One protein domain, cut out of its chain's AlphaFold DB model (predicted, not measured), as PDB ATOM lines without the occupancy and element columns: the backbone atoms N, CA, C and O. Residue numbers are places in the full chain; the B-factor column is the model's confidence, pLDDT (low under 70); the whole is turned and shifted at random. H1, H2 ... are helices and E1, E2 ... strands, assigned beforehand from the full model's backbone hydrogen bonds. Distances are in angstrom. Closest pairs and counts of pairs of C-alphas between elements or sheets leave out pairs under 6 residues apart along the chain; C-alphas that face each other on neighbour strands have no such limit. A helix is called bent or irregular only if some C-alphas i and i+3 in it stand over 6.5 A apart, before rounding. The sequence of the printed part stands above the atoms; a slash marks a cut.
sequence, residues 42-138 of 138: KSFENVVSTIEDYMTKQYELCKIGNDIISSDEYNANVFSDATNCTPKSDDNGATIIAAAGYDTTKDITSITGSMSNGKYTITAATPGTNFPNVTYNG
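What this domain is: This is residues 42 to 138 of the 138 residues of an uncharacterized protein of Firmicutes bacterium (UniProt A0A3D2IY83). A long, straight helix, H1, runs along the length of the domain, and a bent hairpin of two strands, E2 and E3, packs on it, mostly through E3. The short helix H2 packs on E2 and stands crosswise to H1, while the small strand E1 pairs with residues 86 to 87. The printed part has 97 residues, with two named helices and three named strands in the order H1, E1, H2, E2, E3; the class is mixed and the one sheet, E2 - E3, is antiparallel. It is compact, with a radius of gyration of the C-alphas of 13.2 A, and elongated, spanning 44 by 25 by 22 A.

How they stand to each other: H1, residues 42 to 64, and H2, residues 91 to 99, only just touch, with 3 pairs of C-alphas within 8 A, made by residues 51 to 55 of H1 alone; the closest are those of Ile 51 and Ile 97, 6.8 A apart. Their lines are about perpendicular, at 80 degrees. E2, residues 108 to 116, and E3, residues 119 to 127, form an antiparallel hairpin at 160 degrees, with N 109 and O 126 at 2.8 A and N 121 and O 114 at 2.9 A, within hydrogen-bond range. The closest C-alphas of H1 and E3 are those of Thr 56 and Tyr 120, 5.1 A apart; those of H2 and E2 are Asn 92 and Ser 110, 4.5 A apart. E1, residues 79 to 81, is apart from E2 and E3. Every O i to N i+4 pair is within hydrogen-bond range in H1, but 3 of 5 in H2.

Where its parts are: H1 measures 32.9 A from C-alpha 42 at (49.814, 21.664, -18.653) to C-alpha 64. E1 measures 5.2 A. H2 measures 14.0 A and is irregular: C-alphas 92 and 95 are 8.7 A apart. E2 measures 22.2 A. E3 measures 22.0 A, bends by 62 degrees at residue 124 and ends at C-alpha 127, (39.799, 14.742, -16.714).

The domain as a whole: The C-alphas farthest apart, those of Asp 67 and Asn 133, are 44.1 A apart. The printed part has no cut. The link from H1 to E1, 14 residues, is long. The mean pLDDT of the printed part is 90.0, and residues 66 to 67 and 137 to 138 are under 70.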
ATOM      1  N   LYS A  42      49.215  20.866 -19.735       93.75
ATOM      2  CA  LYS A  42      49.814  21.664 -18.653       93.75
ATOM      3  C   LYS A  42      48.778  22.351 -17.769       93.75
ATOM      4  O   LYS A  42      48.957  22.449 -16.560       93.75
ATOM      5  N   SER A  43      47.694  22.866 -18.349       94.62
ATOM      6  CA  SER A  43      46.602  23.446 -17.564       94.62
ATOM      7  C   SER A  43      45.953  22.407 -16.652       94.62
ATOM      8  O   SER A  43      45.662  22.732 -15.507       94.62
ATOM      9  N   PHE A  44      45.768  21.174 -17.124       95.56
ATOM     10  CA  PHE A  44      45.228  20.094 -16.303       95.56
ATOM     11  C   PHE A  44      46.211  19.654 -15.210       95.56
ATOM     12  O   PHE A  44      45.811  19.504 -14.060       95.56
ATOM     13  N   GLU A  45      47.505  19.538 -15.521       94.81
ATOM     14  CA  GLU A  45      48.550  19.279 -14.518       94.81
ATOM     15  C   GLU A  45      48.550  20.340 -13.406       94.81
ATOM     16  O   GLU A  45      48.645  20.000 -12.229       94.81
ATOM     17  N   ASN A  46      48.359  21.618 -13.753       95.12
ATOM     18  CA  ASN A  46      48.239  22.695 -12.764       95.12
ATOM     19  C   ASN A  46      46.995  22.548 -11.877       95.12
ATOM     20  O   ASN A  46      47.067  22.823 -10.678       95.12
ATOM     21  N   VAL A  47      45.861  22.111 -12.439       95.62
ATOM     22  CA  VAL A  47      44.651  21.804 -11.654       95.62
ATOM     23  C   VAL A  47      44.960  20.706 -10.640       95.62
ATOM     24  O   VAL A  47      44.706  20.889  -9.451       95.62
ATOM     25  N   VAL A  48      45.577  19.606 -11.080       95.94
ATOM     26  CA  VAL A  48      45.949  18.494 -10.196       95.94
ATOM     27  C   VAL A  48      46.933  18.947  -9.113       95.94
ATOM     28  O   VAL A  48      46.690  18.694  -7.936       95.94
ATOM     29  N   SER A  49      47.978  19.699  -9.475       95.50
ATOM     30  CA  SER A  49      48.935  20.267  -8.513       95.50
ATOM     31  C   SER A  49      48.254  21.172  -7.487       95.50
ATOM     32  O   SER A  49      48.591  21.132  -6.310       95.50
ATOM     33  N   THR A  50      47.254  21.955  -7.899       96.75
ATOM     34  CA  THR A  50      46.496  22.806  -6.970       96.75
ATOM     35  C   THR A  50      45.719  21.967  -5.955       96.75
ATOM     36  O   THR A  50      45.618  22.349  -4.792       96.75
ATOM     37  N   ILE A  51      45.180  20.816  -6.372       95.81
ATOM     38  CA  ILE A  51      44.494  19.884  -5.468       95.81
ATOM     39  C   ILE A  51      45.499  19.229  -4.507       95.81
ATOM     40  O   ILE A  51      45.202  19.107  -3.317       95.81
ATOM     41  N   GLU A  52      46.691  18.847  -4.981       95.75
ATOM     42  CA  GLU A  52      47.775  18.349  -4.118       95.75
ATOM     43  C   GLU A  52      48.172  19.367  -3.048       95.75
ATOM     44  O   GLU A  52      48.242  19.025  -1.864       95.75
ATOM     45  N   ASP A  53      48.403  20.615  -3.455       96.44
ATOM     46  CA  ASP A  53      48.800  21.703  -2.563       96.44
ATOM     47  C   ASP A  53      47.685  22.024  -1.566       96.44
ATOM     48  O   ASP A  53      47.940  22.181  -0.369       96.44
ATOM     49  N   TYR A  54      46.432  22.048  -2.033       95.81
ATOM     50  CA  TYR A  54      45.264  22.208  -1.176       95.81
ATOM     51  C   TYR A  54      45.212  21.111  -0.108       95.81
ATOM     52  O   TYR A  54      45.148  21.420   1.081       95.81
ATOM     53  N   MET A  55      45.295  19.837  -0.500       95.75
ATOM     54  CA  MET A  55      45.232  18.719   0.446       95.75
ATOM     55  C   MET A  55      46.432  18.668   1.387       95.75
ATOM     56  O   MET A  55      46.267  18.355   2.566       95.75
ATOM     57  N   THR A  56      47.619  19.021   0.901       95.19
ATOM     58  CA  THR A  56      48.826  19.137   1.726       95.19
ATOM     59  C   THR A  56      48.640  20.214   2.794       95.19
ATOM     60  O   THR A  56      48.845  19.939   3.975       95.19
ATOM     61  N   LYS A  57      48.125  21.394   2.421       93.81
ATOM     62  CA  LYS A  57      47.779  22.454   3.380       93.81
ATOM     63  C   LYS A  57      46.738  21.979   4.396       93.81
ATOM     64  O   LYS A  57      46.910  22.185   5.593       93.81
ATOM     65  N   GLN A  58      45.662  21.329   3.947       93.81
ATOM     66  CA  GLN A  58      44.634  20.808   4.855       93.81
ATOM     67  C   GLN A  58      45.214  19.781   5.835       93.81
ATOM     68  O   GLN A  58      44.827  19.753   7.003       93.81
ATOM     69  N   TYR A  59      46.159  18.955   5.381       93.06
ATOM     70  CA  TYR A  59      46.835  17.983   6.231       93.06
ATOM     71  C   TYR A  59      47.701  18.670   7.294       93.06
ATOM     72  O   TYR A  59      47.625  18.304   8.465       93.06
ATOM     73  N   GLU A  60      48.473  19.693   6.926       91.50
ATOM     74  CA  GLU A  60      49.254  20.487   7.883       91.50
ATOM     75  C   GLU A  60      48.360  21.121   8.957       91.50
ATOM     76  O   GLU A  60      48.640  20.991  10.150       91.50
ATOM     77  N   LEU A  61      47.240  21.728   8.546       91.06
ATOM     78  CA  LEU A  61      46.248  22.303   9.461       91.06
ATOM     79  C   LEU A  61      45.638  21.232  10.379       91.06
ATOM     80  O   LEU A  61      45.528  21.439  11.588       91.06
ATOM     81  N   CYS A  62      45.326  20.055   9.836       91.31
ATOM     82  CA  CYS A  62      44.835  18.925  10.618       91.31
ATOM     83  C   CYS A  62      45.834  18.491  11.708       91.31
ATOM     84  O   CYS A  62      45.439  18.229  12.845       91.31
ATOM     85  N   LYS A  63      47.142  18.468  11.404       89.12
ATOM     86  CA  LYS A  63      48.191  18.085  12.370       89.12
ATOM     87  C   LYS A  63      48.425  19.122  13.472       89.12
ATOM     88  O   LYS A  63      48.915  18.740  14.533       89.12
ATOM     89  N   ILE A  64      48.096  20.393  13.236       87.44
ATOM     90  CA  ILE A  64      48.158  21.457  14.253       87.44
ATOM     91  C   ILE A  64      46.986  21.334  15.242       87.44
ATOM     92  O   ILE A  64      47.174  21.548  16.439       87.44
ATOM     93  N   GLY A  65      45.808  20.935  14.756       74.00
ATOM     94  CA  GLY A  65      44.611  20.709  15.563       74.00
ATOM     95  C   GLY A  65      43.563  21.820  15.432       74.00
ATOM     96  O   GLY A  65      43.874  23.009  15.366       74.00
ATOM     97  N   ASN A  66      42.292  21.408  15.417       67.62
ATOM     98  CA  ASN A  66      41.130  22.257  15.126       67.62
ATOM     99  C   ASN A  66      40.852  23.345  16.185       67.62
ATOM    100  O   ASN A  66      40.200  24.334  15.877       67.62
ATOM    101  N   ASP A  67      41.357  23.202  17.412       69.69
ATOM    102  CA  ASP A  67      41.096  24.164  18.499       69.69
ATOM    103  C   ASP A  67      41.845  25.499  18.330       69.69
ATOM    104  O   ASP A  67      41.542  26.475  19.016       69.69
ATOM    105  N   ILE A  68      42.828  25.549  17.425       71.44
ATOM    106  CA  ILE A  68      43.704  26.712  17.209       71.44
ATOM    107  C   ILE A  68      43.389  27.416  15.873       71.44
ATOM    108  O   ILE A  68      43.739  28.582  15.693       71.44
ATOM    109  N   ILE A  69      42.719  26.736  14.939       78.75
ATOM    110  CA  ILE A  69      42.562  27.173  13.545       78.75
ATOM    111  C   ILE A  69      41.100  27.524  13.255       78.75
ATOM    112  O   ILE A  69      40.180  26.859  13.723       78.75
ATOM    113  N   SER A  70      40.876  28.574  12.462       73.56
ATOM    114  CA  SER A  70      39.527  28.948  12.029       73.56
ATOM    115  C   SER A  70      38.921  27.895  11.091       73.56
ATOM    116  O   SER A  70      39.598  27.362  10.208       73.56
ATOM    117  N   SER A  71      37.620  27.634  11.234       71.00
ATOM    118  CA  SER A  71      36.875  26.700  10.375       71.00
ATOM    119  C   SER A  71      36.827  27.113   8.901       71.00
ATOM    120  O   SER A  71      36.458  26.307   8.054       71.00
ATOM    121  N   ASP A  72      37.179  28.362   8.591       78.88
ATOM    122  CA  ASP A  72      37.176  28.883   7.225       78.88
ATOM    123  C   ASP A  72      38.438  28.458   6.451       78.88
ATOM    124  O   ASP A  72      38.409  28.349   5.227       78.88
ATOM    125  N   GLU A  73      39.545  28.186   7.153       83.31
ATOM    126  CA  GLU A  73      40.792  27.703   6.542       83.31
ATOM    127  C   GLU A  73      40.926  26.180   6.576       83.31
ATOM    128  O   GLU A  73      41.534  25.601   5.668       83.31
ATOM    129  N   TYR A  74      40.365  25.539   7.604       90.62
ATOM    130  CA  TYR A  74      40.413  24.095   7.792       90.62
ATOM    131  C   TYR A  74      39.078  23.432   7.448       90.62
ATOM    132  O   TYR A  74      38.055  23.682   8.080       90.62
ATOM    133  N   ASN A  75      39.100  22.518   6.480       91.69
ATOM    134  CA  ASN A  75      37.929  21.755   6.071       91.69
ATOM    135  C   ASN A  75      38.052  20.293   6.514       91.69
ATOM    136  O   ASN A  75      38.568  19.456   5.781       91.69
ATOM    137  N   ALA A  76      37.501  19.956   7.680       90.56
ATOM    138  CA  ALA A  76      37.522  18.585   8.198       90.56
ATOM    139  C   ALA A  76      36.848  17.550   7.270       90.56
ATOM    140  O   ALA A  76      37.155  16.363   7.354       90.56
ATOM    141  N   ASN A  77      35.957  17.973   6.360       91.75
ATOM    142  CA  ASN A  77      35.210  17.058   5.490       91.75
ATOM    143  C   ASN A  77      36.073  16.392   4.413       91.75
ATOM    144  O   ASN A  77      35.629  15.415   3.807       91.75
ATOM    145  N   VAL A  78      37.279  16.908   4.160       93.75
ATOM    146  CA  VAL A  78      38.234  16.319   3.206       93.75
ATOM    147  C   VAL A  78      39.010  15.143   3.806       93.75
ATOM    148  O   VAL A  78      39.768  14.485   3.096       93.75
ATOM    149  N   PHE A  79      38.788  14.838   5.089       93.00
ATOM    150  CA  PHE A  79      39.355  13.691   5.791       93.00
ATOM    151  C   PHE A  79      38.270  12.661   6.118       93.00
ATOM    152  O   PHE A  79      37.154  12.999   6.504       93.00
ATOM    153  N   SER A  80      38.603  11.380   5.965       92.44
ATOM    154  CA  SER A  80      37.789  10.266   6.467       92.44
ATOM    155  C   SER A  80      37.993  10.054   7.971       92.44
ATOM    156  O   SER A  80      37.069   9.647   8.671       92.44
ATOM    157  N   ASP A  81      39.184  10.393   8.468       90.44
ATOM    158  CA  ASP A  81      39.538  10.428   9.883       90.44
ATOM    159  C   ASP A  81      40.323  11.714  10.165       90.44
ATOM    160  O   ASP A  81      41.504  11.821   9.827       90.44
ATOM    161  N   ALA A  82      39.657  12.695  10.774       86.44
ATOM    162  CA  ALA A  82      40.243  13.988  11.126       86.44
ATOM    163  C   ALA A  82      41.195  13.926  12.337       86.44
ATOM    164  O   ALA A  82      41.931  14.876  12.574       86.44
ATOM    165  N   THR A  83      41.213  12.827  13.100       86.62
ATOM    166  CA  THR A  83      42.173  12.641  14.205       86.62
ATOM    167  C   THR A  83      43.521  12.189  13.656       86.62
ATOM    168  O   THR A  83      44.575  12.677  14.065       86.62
ATOM    169  N   ASN A  84      43.484  11.267  12.691       89.12
ATOM    170  CA  ASN A  84      44.676  10.742  12.029       89.12
ATOM    171  C   ASN A  84      45.014  11.472  10.718       89.12
ATOM    172  O   ASN A  84      45.990  11.114  10.059       89.12
ATOM    173  N   CYS A  85      44.231  12.487  10.343       91.38
ATOM    174  CA  CYS A  85      44.374  13.261   9.108       91.38
ATOM    175  C   CYS A  85      44.413  12.377   7.854       91.38
ATOM    176  O   CYS A  85      45.200  12.602   6.933       91.38
ATOM    177  N   THR A  86      43.576  11.337   7.826       92.50
ATOM    178  CA  THR A  86      43.502  10.406   6.694       92.50
ATOM    179  C   THR A  86      42.611  11.009   5.613       92.50
ATOM    180  O   THR A  86      41.438  11.265   5.903       92.50
ATOM    181  N   PRO A  87      43.115  11.262   4.386       92.94
ATOM    182  CA  PRO A  87      42.310  11.837   3.317       92.94
ATOM    183  C   PRO A  87      41.044  11.029   3.060       92.94
ATOM    184  O   PRO A  87      40.992   9.810   3.257       92.94
ATOM    185  N   LYS A  88      39.999  11.715   2.624       92.56
ATOM    186  CA  LYS A  88      38.765  11.063   2.226       92.56
ATOM    187  C   LYS A  88      38.959  10.369   0.880       92.56
ATOM    188  O   LYS A  88      39.507  10.938  -0.057       92.56
ATOM    189  N   SER A  89      38.498   9.132   0.805       85.81
ATOM    190  CA  SER A  89      38.456   8.323  -0.412       85.81
ATOM    191  C   SER A  89      36.998   8.011  -0.748       85.81
ATOM    192  O   SER A  89      36.601   6.849  -0.812       85.81
ATOM    193  N   ASP A  90      36.172   9.056  -0.823       85.62
ATOM    194  CA  ASP A  90      34.787   8.951  -1.281       85.62
ATOM    195  C   ASP A  90      34.729   8.653  -2.782       85.62
ATOM    196  O   ASP A  90      35.774   8.494  -3.414       85.62
ATOM    197  N   ASP A  91      33.519   8.560  -3.343       85.06
ATOM    198  CA  ASP A  91      33.288   8.269  -4.760       85.06
ATOM    199  C   ASP A  91      34.199   9.130  -5.643       85.06
ATOM    200  O   ASP A  91      33.954  10.316  -5.869       85.06
ATOM    201  N   ASN A  92      35.286   8.515  -6.121       88.81
ATOM    202  CA  ASN A  92      36.293   9.136  -6.974       88.81
ATOM    203  C   ASN A  92      36.996  10.387  -6.391       88.81
ATOM    204  O   ASN A  92      37.550  11.182  -7.151       88.81
ATOM    205  N   GLY A  93      37.011  10.573  -5.066       91.25
ATOM    206  CA  GLY A  93      37.625  11.742  -4.416       91.25
ATOM    207  C   GLY A  93      36.821  13.042  -4.570       91.25
ATOM    208  O   GLY A  93      37.385  14.136  -4.458       91.25
ATOM    209  N   ALA A  94      35.518  12.946  -4.855       94.94
ATOM    210  CA  ALA A  94      34.647  14.080  -5.172       94.94
ATOM    211  C   ALA A  94      34.652  15.193  -4.109       94.94
ATOM    212  O   ALA A  94      34.670  16.373  -4.466       94.94
ATOM    213  N   THR A  95      34.678  14.852  -2.814       95.50
ATOM    214  CA  THR A  95      34.717  15.860  -1.739       95.50
ATOM    215  C   THR A  95      35.996  16.696  -1.813       95.50
ATOM    216  O   THR A  95      35.936  17.912  -1.656       95.50
ATOM    217  N   ILE A  96      37.146  16.062  -2.067       95.44
ATOM    218  CA  ILE A  96      38.446  16.744  -2.157       95.44
ATOM    219  C   ILE A  96      38.469  17.682  -3.366       95.44
ATOM    220  O   ILE A  96      38.849  18.845  -3.239       95.44
ATOM    221  N   ILE A  97      38.012  17.190  -4.520       95.75
ATOM    222  CA  ILE A  97      37.935  17.961  -5.766       95.75
ATOM    223  C   ILE A  97      37.088  19.226  -5.567       95.75
ATOM    224  O   ILE A  97      37.542  20.336  -5.856       95.75
ATOM    225  N   ALA A  98      35.878  19.066  -5.028       95.62
ATOM    226  CA  ALA A  98      34.962  20.178  -4.802       95.62
ATOM    227  C   ALA A  98      35.503  21.167  -3.758       95.62
ATOM    228  O   ALA A  98      35.374  22.379  -3.926       95.62
ATOM    229  N   ALA A  99      36.145  20.668  -2.698       94.38
ATOM    230  CA  ALA A  99      36.736  21.499  -1.653       94.38
ATOM    231  C   ALA A  99      37.947  22.314  -2.146       94.38
ATOM    232  O   ALA A  99      38.160  23.429  -1.674       94.38
ATOM    233  N   ALA A 100      38.689  21.795  -3.128       94.81
ATOM    234  CA  ALA A 100      39.742  22.524  -3.834       94.81
ATOM    235  C   ALA A 100      39.198  23.542  -4.863       94.81
ATOM    236  O   ALA A 100      39.981  24.268  -5.475       94.81
ATOM    237  N   GLY A 101      37.871  23.625  -5.042       95.44
ATOM    238  CA  GLY A 101      37.208  24.613  -5.894       95.44
ATOM    239  C   GLY A 101      36.983  24.180  -7.344       95.44
ATOM    240  O   GLY A 101      36.696  25.035  -8.181       95.44
ATOM    241  N   TYR A 102      37.094  22.884  -7.647       96.38
ATOM    242  CA  TYR A 102      36.953  22.350  -9.004       96.38
ATOM    243  C   TYR A 102      35.641  21.584  -9.205       96.38
ATOM    244  O   TYR A 102      35.094  20.981  -8.280       96.38
ATOM    245  N   ASP A 103      35.129  21.592 -10.438       96.12
ATOM    246  CA  ASP A 103      33.906  20.875 -10.802       96.12
ATOM    247  C   ASP A 103      34.206  19.386 -11.050       96.12
ATOM    248  O   ASP A 103      35.029  19.032 -11.900       96.12
ATOM    249  N   THR A 104      33.477  18.510 -10.351       94.38
ATOM    250  CA  THR A 104      33.653  17.044 -10.374       94.38
ATOM    251  C   THR A 104      33.207  16.374 -11.682       94.38
ATOM    252  O   THR A 104      33.223  15.151 -11.804       94.38
ATOM    253  N   THR A 105      32.722  17.145 -12.653       93.88
ATOM    254  CA  THR A 105      32.253  16.658 -13.959       93.88
ATOM    255  C   THR A 105      32.933  17.380 -15.113       93.88
ATOM    256  O   THR A 105      33.219  16.778 -16.153       93.88
ATOM    257  N   LYS A 106      33.212  18.674 -14.935       94.69
ATOM    258  CA  LYS A 106      33.803  19.510 -15.974       94.69
ATOM    259  C   LYS A 106      35.314  19.547 -15.887       94.69
ATOM    260  O   LYS A 106      35.952  19.403 -16.921       94.69
ATOM    261  N   ASP A 107      35.890  19.691 -14.703       94.94
ATOM    262  CA  ASP A 107      37.337  19.846 -14.578       94.94
ATOM    263  C   ASP A 107      38.007  18.489 -14.387       94.94
ATOM    264  O   ASP A 107      38.847  18.089 -15.192       94.94
ATOM    265  N   ILE A 108      37.573  17.735 -13.377       94.75
ATOM    266  CA  ILE A 108      38.180  16.457 -12.998       94.75
ATOM    267  C   ILE A 108      37.110  15.518 -12.440       94.75
ATOM    268  O   ILE A 108      36.317  15.905 -11.592       94.75
ATOM    269  N   THR A 109      37.052  14.292 -12.948       94.31
ATOM    270  CA  THR A 109      35.996  13.319 -12.621       94.31
ATOM    271  C   THR A 109      36.421  12.299 -11.580       94.31
ATOM    272  O   THR A 109      35.575  11.771 -10.859       94.31
ATOM    273  N   SER A 110      37.721  12.024 -11.480       94.25
ATOM    274  CA  SER A 110      38.260  11.213 -10.399       94.25
ATOM    275  C   SER A 110      39.694  11.568 -10.064       94.25
ATOM    276  O   SER A 110      40.464  11.963 -10.940       94.25
ATOM    277  N   ILE A 111      40.049  11.380  -8.795       94.06
ATOM    278  CA  ILE A 111      41.431  11.362  -8.325       94.06
ATOM    279  C   ILE A 111      41.701  10.104  -7.510       94.06
ATOM    280  O   ILE A 111      40.826   9.551  -6.844       94.06
ATOM    281  N   THR A 112      42.947   9.656  -7.536       91.81
ATOM    282  CA  THR A 112      43.493   8.693  -6.583       91.81
ATOM    283  C   THR A 112      44.823   9.237  -6.109       91.81
ATOM    284  O   THR A 112      45.713   9.494  -6.916       91.81
ATOM    285  N   GLY A 113      44.955   9.421  -4.803       91.19
ATOM    286  CA  GLY A 113      46.152   9.977  -4.199       91.19
ATOM    287  C   GLY A 113      46.307   9.537  -2.756       91.19
ATOM    288  O   GLY A 113      45.375   9.015  -2.139       91.19
ATOM    289  N   SER A 114      47.502   9.731  -2.217       90.19
ATOM    290  CA  SER A 114      47.842   9.324  -0.856       90.19
ATOM    291  C   SER A 114      48.755  10.342  -0.185       90.19
ATOM    292  O   SER A 114      49.443  11.117  -0.849       90.19
ATOM    293  N   MET A 115      48.743  10.344   1.149       90.94
ATOM    294  CA  MET A 115      49.714  11.098   1.937       90.94
ATOM    295  C   MET A 115      51.018  10.310   2.036       90.94
ATOM    296  O   MET A 115      51.016   9.156   2.463       90.94
ATOM    297  N   SER A 116      52.137  10.958   1.731       89.56
ATOM    298  CA  SER A 116      53.478  10.434   1.980       89.56
ATOM    299  C   SER A 116      54.394  11.570   2.421       89.56
ATOM    300  O   SER A 116      54.415  12.635   1.810       89.56
ATOM    301  N   ASN A 117      55.138  11.371   3.514       86.31
ATOM    302  CA  ASN A 117      56.080  12.361   4.059       86.31
ATOM    303  C   ASN A 117      55.487  13.775   4.260       86.31
ATOM    304  O   ASN A 117      56.178  14.772   4.080       86.31
ATOM    305  N   GLY A 118      54.203  13.864   4.628       86.06
ATOM    306  CA  GLY A 118      53.511  15.136   4.859       86.06
ATOM    307  C   GLY A 118      52.987  15.836   3.603       86.06
ATOM    308  O   GLY A 118      52.325  16.854   3.746       86.06
ATOM    309  N   LYS A 119      53.204  15.278   2.406       92.06
ATOM    310  CA  LYS A 119      52.644  15.774   1.143       92.06
ATOM    311  C   LYS A 119      51.534  14.842   0.644       92.06
ATOM    312  O   LYS A 119      51.683  13.621   0.712       92.06
ATOM    313  N   TYR A 120      50.439  15.406   0.136       93.62
ATOM    314  CA  TYR A 120      49.457  14.653  -0.646       93.62
ATOM    315  C   TYR A 120      49.920  14.573  -2.102       93.62
ATOM    316  O   TYR A 120      50.257  15.594  -2.701       93.62
ATOM    317  N   THR A 121      49.943  13.374  -2.675       93.38
ATOM    318  CA  THR A 121      50.322  13.164  -4.077       93.38
ATOM    319  C   THR A 121      49.237  12.388  -4.794       93.38
ATOM    320  O   THR A 121      48.784  11.349  -4.304       93.38
ATOM    321  N   ILE A 122      48.826  12.898  -5.949       93.75
ATOM    322  CA  ILE A 122      47.831  12.294  -6.823       93.75
ATOM    323  C   ILE A 122      48.570  11.393  -7.811       93.75
ATOM    324  O   ILE A 122      49.378  11.839  -8.609       93.75
ATOM    325  N   THR A 123      48.291  10.096  -7.749       91.56
ATOM    326  CA  THR A 123      48.891   9.081  -8.628       91.56
ATOM    327  C   THR A 123      48.081   8.894  -9.912       91.56
ATOM    328  O   THR A 123      48.611   8.470 -10.933       91.56
ATOM    329  N   ALA A 124      46.782   9.205  -9.879       92.00
ATOM    330  CA  ALA A 124      45.925   9.161 -11.057       92.00
ATOM    331  C   ALA A 124      44.835  10.232 -10.978       92.00
ATOM    332  O   ALA A 124      44.241  10.443  -9.920       92.00
ATOM    333  N   ALA A 125      44.550  10.864 -12.114       94.12
ATOM    334  CA  ALA A 125      43.502  11.861 -12.273       94.12
ATOM    335  C   ALA A 125      42.783  11.651 -13.610       94.12
ATOM    336  O   ALA A 125      43.430  11.546 -14.653       94.12
ATOM    337  N   THR A 126      41.452  11.617 -13.590       94.31
ATOM    338  CA  THR A 126      40.633  11.503 -14.805       94.31
ATOM    339  C   THR A 126      40.047  12.869 -15.154       94.31
ATOM    340  O   THR A 126      39.322  13.432 -14.331       94.31
ATOM    341  N   PRO A 127      40.317  13.430 -16.343       94.62
ATOM    342  CA  PRO A 127      39.799  14.742 -16.714       94.62
ATOM    343  C   PRO A 127      38.280  14.744 -16.913       94.62
ATOM    344  O   PRO A 127      37.666  13.723 -17.232       94.62
ATOM    345  N   GLY A 128      37.676  15.915 -16.728       93.94
ATOM    346  CA  GLY A 128      36.286  16.188 -17.083       93.94
ATOM    347  C   GLY A 128      36.123  16.792 -18.480       93.94
ATOM    348  O   GLY A 128      37.048  16.841 -19.294       93.94
ATOM    349  N   THR A 129      34.918  17.283 -18.775       93.69
ATOM    350  CA  THR A 129      34.556  17.799 -20.109       93.69
ATOM    351  C   THR A 129      35.324  19.047 -20.562       93.69
ATOM    352  O   THR A 129      35.353  19.321 -21.761       93.69
ATOM    353  N   ASN A 130      35.931  19.808 -19.647       93.75
ATOM    354  CA  ASN A 130      36.778  20.970 -19.952       93.75
ATOM    355  C   ASN A 130      38.171  20.560 -20.455       93.75
ATOM    356  O   ASN A 130      38.823  21.339 -21.152       93.75
ATOM    357  N   PHE A 131      38.603  19.328 -20.165       92.00
ATOM    358  CA  PHE A 131      39.908  18.783 -20.547       92.00
ATOM    359  C   PHE A 131      39.760  17.488 -21.369       92.00
ATOM    360  O   PHE A 131      40.324  16.450 -21.018       92.00
ATOM    361  N   PRO A 132      39.003  17.503 -22.485       86.12
ATOM    362  CA  PRO A 132      38.763  16.296 -23.260       86.12
ATOM    363  C   PRO A 132      40.070  15.774 -23.867       86.12
ATOM    364  O   PRO A 132      40.867  16.547 -24.400       86.12
ATOM    365  N   ASN A 133      40.243  14.451 -23.850       83.62
ATOM    366  CA  ASN A 133      41.405  13.741 -24.400       83.62
ATOM    367  C   ASN A 133      42.759  14.106 -23.761       83.62
ATOM    368  O   ASN A 133      43.800  13.829 -24.354       83.62
ATOM    369  N   VAL A 134      42.764  14.714 -22.572       88.31
ATOM    370  CA  VAL A 134      43.982  14.879 -21.771       88.31
ATOM    371  C   VAL A 134      44.285  13.564 -21.043       88.31
ATOM    372  O   VAL A 134      43.375  12.837 -20.654       88.31
ATOM    373  N   THR A 135      45.564  13.237 -20.874       79.19
ATOM    374  CA  THR A 135      46.014  12.130 -20.017       79.19
ATOM    375  C   THR A 135      46.871  12.710 -18.903       79.19
ATOM    376  O   THR A 135      47.673  13.603 -19.164       79.19
ATOM    377  N   TYR A 136      46.710  12.214 -17.679       81.12
ATOM    378  CA  TYR A 136      47.570  12.570 -16.555       81.12
ATOM    379  C   TYR A 136      48.385  11.356 -16.121       81.12
ATOM    380  O   TYR A 136      47.824  10.282 -15.907       81.12
ATOM    381  N   ASN A 137      49.698  11.547 -15.987       66.94
ATOM    382  CA  ASN A 137      50.624  10.557 -15.450       66.94
ATOM    383  C   ASN A 137      51.213  11.141 -14.161       66.94
ATOM    384  O   ASN A 137      52.074  12.016 -14.240       66.94
ATOM    385  N   GLY A 138      50.682  10.709 -13.013       61.62
ATOM    386  CA  GLY A 138      51.191  11.072 -11.686       61.62
ATOM    387  C   GLY A 138      52.439  10.296 -11.296       61.62
ATOM    388  O   GLY A 138      52.639   9.183 -11.837       61.62
TER     389      GLY A 138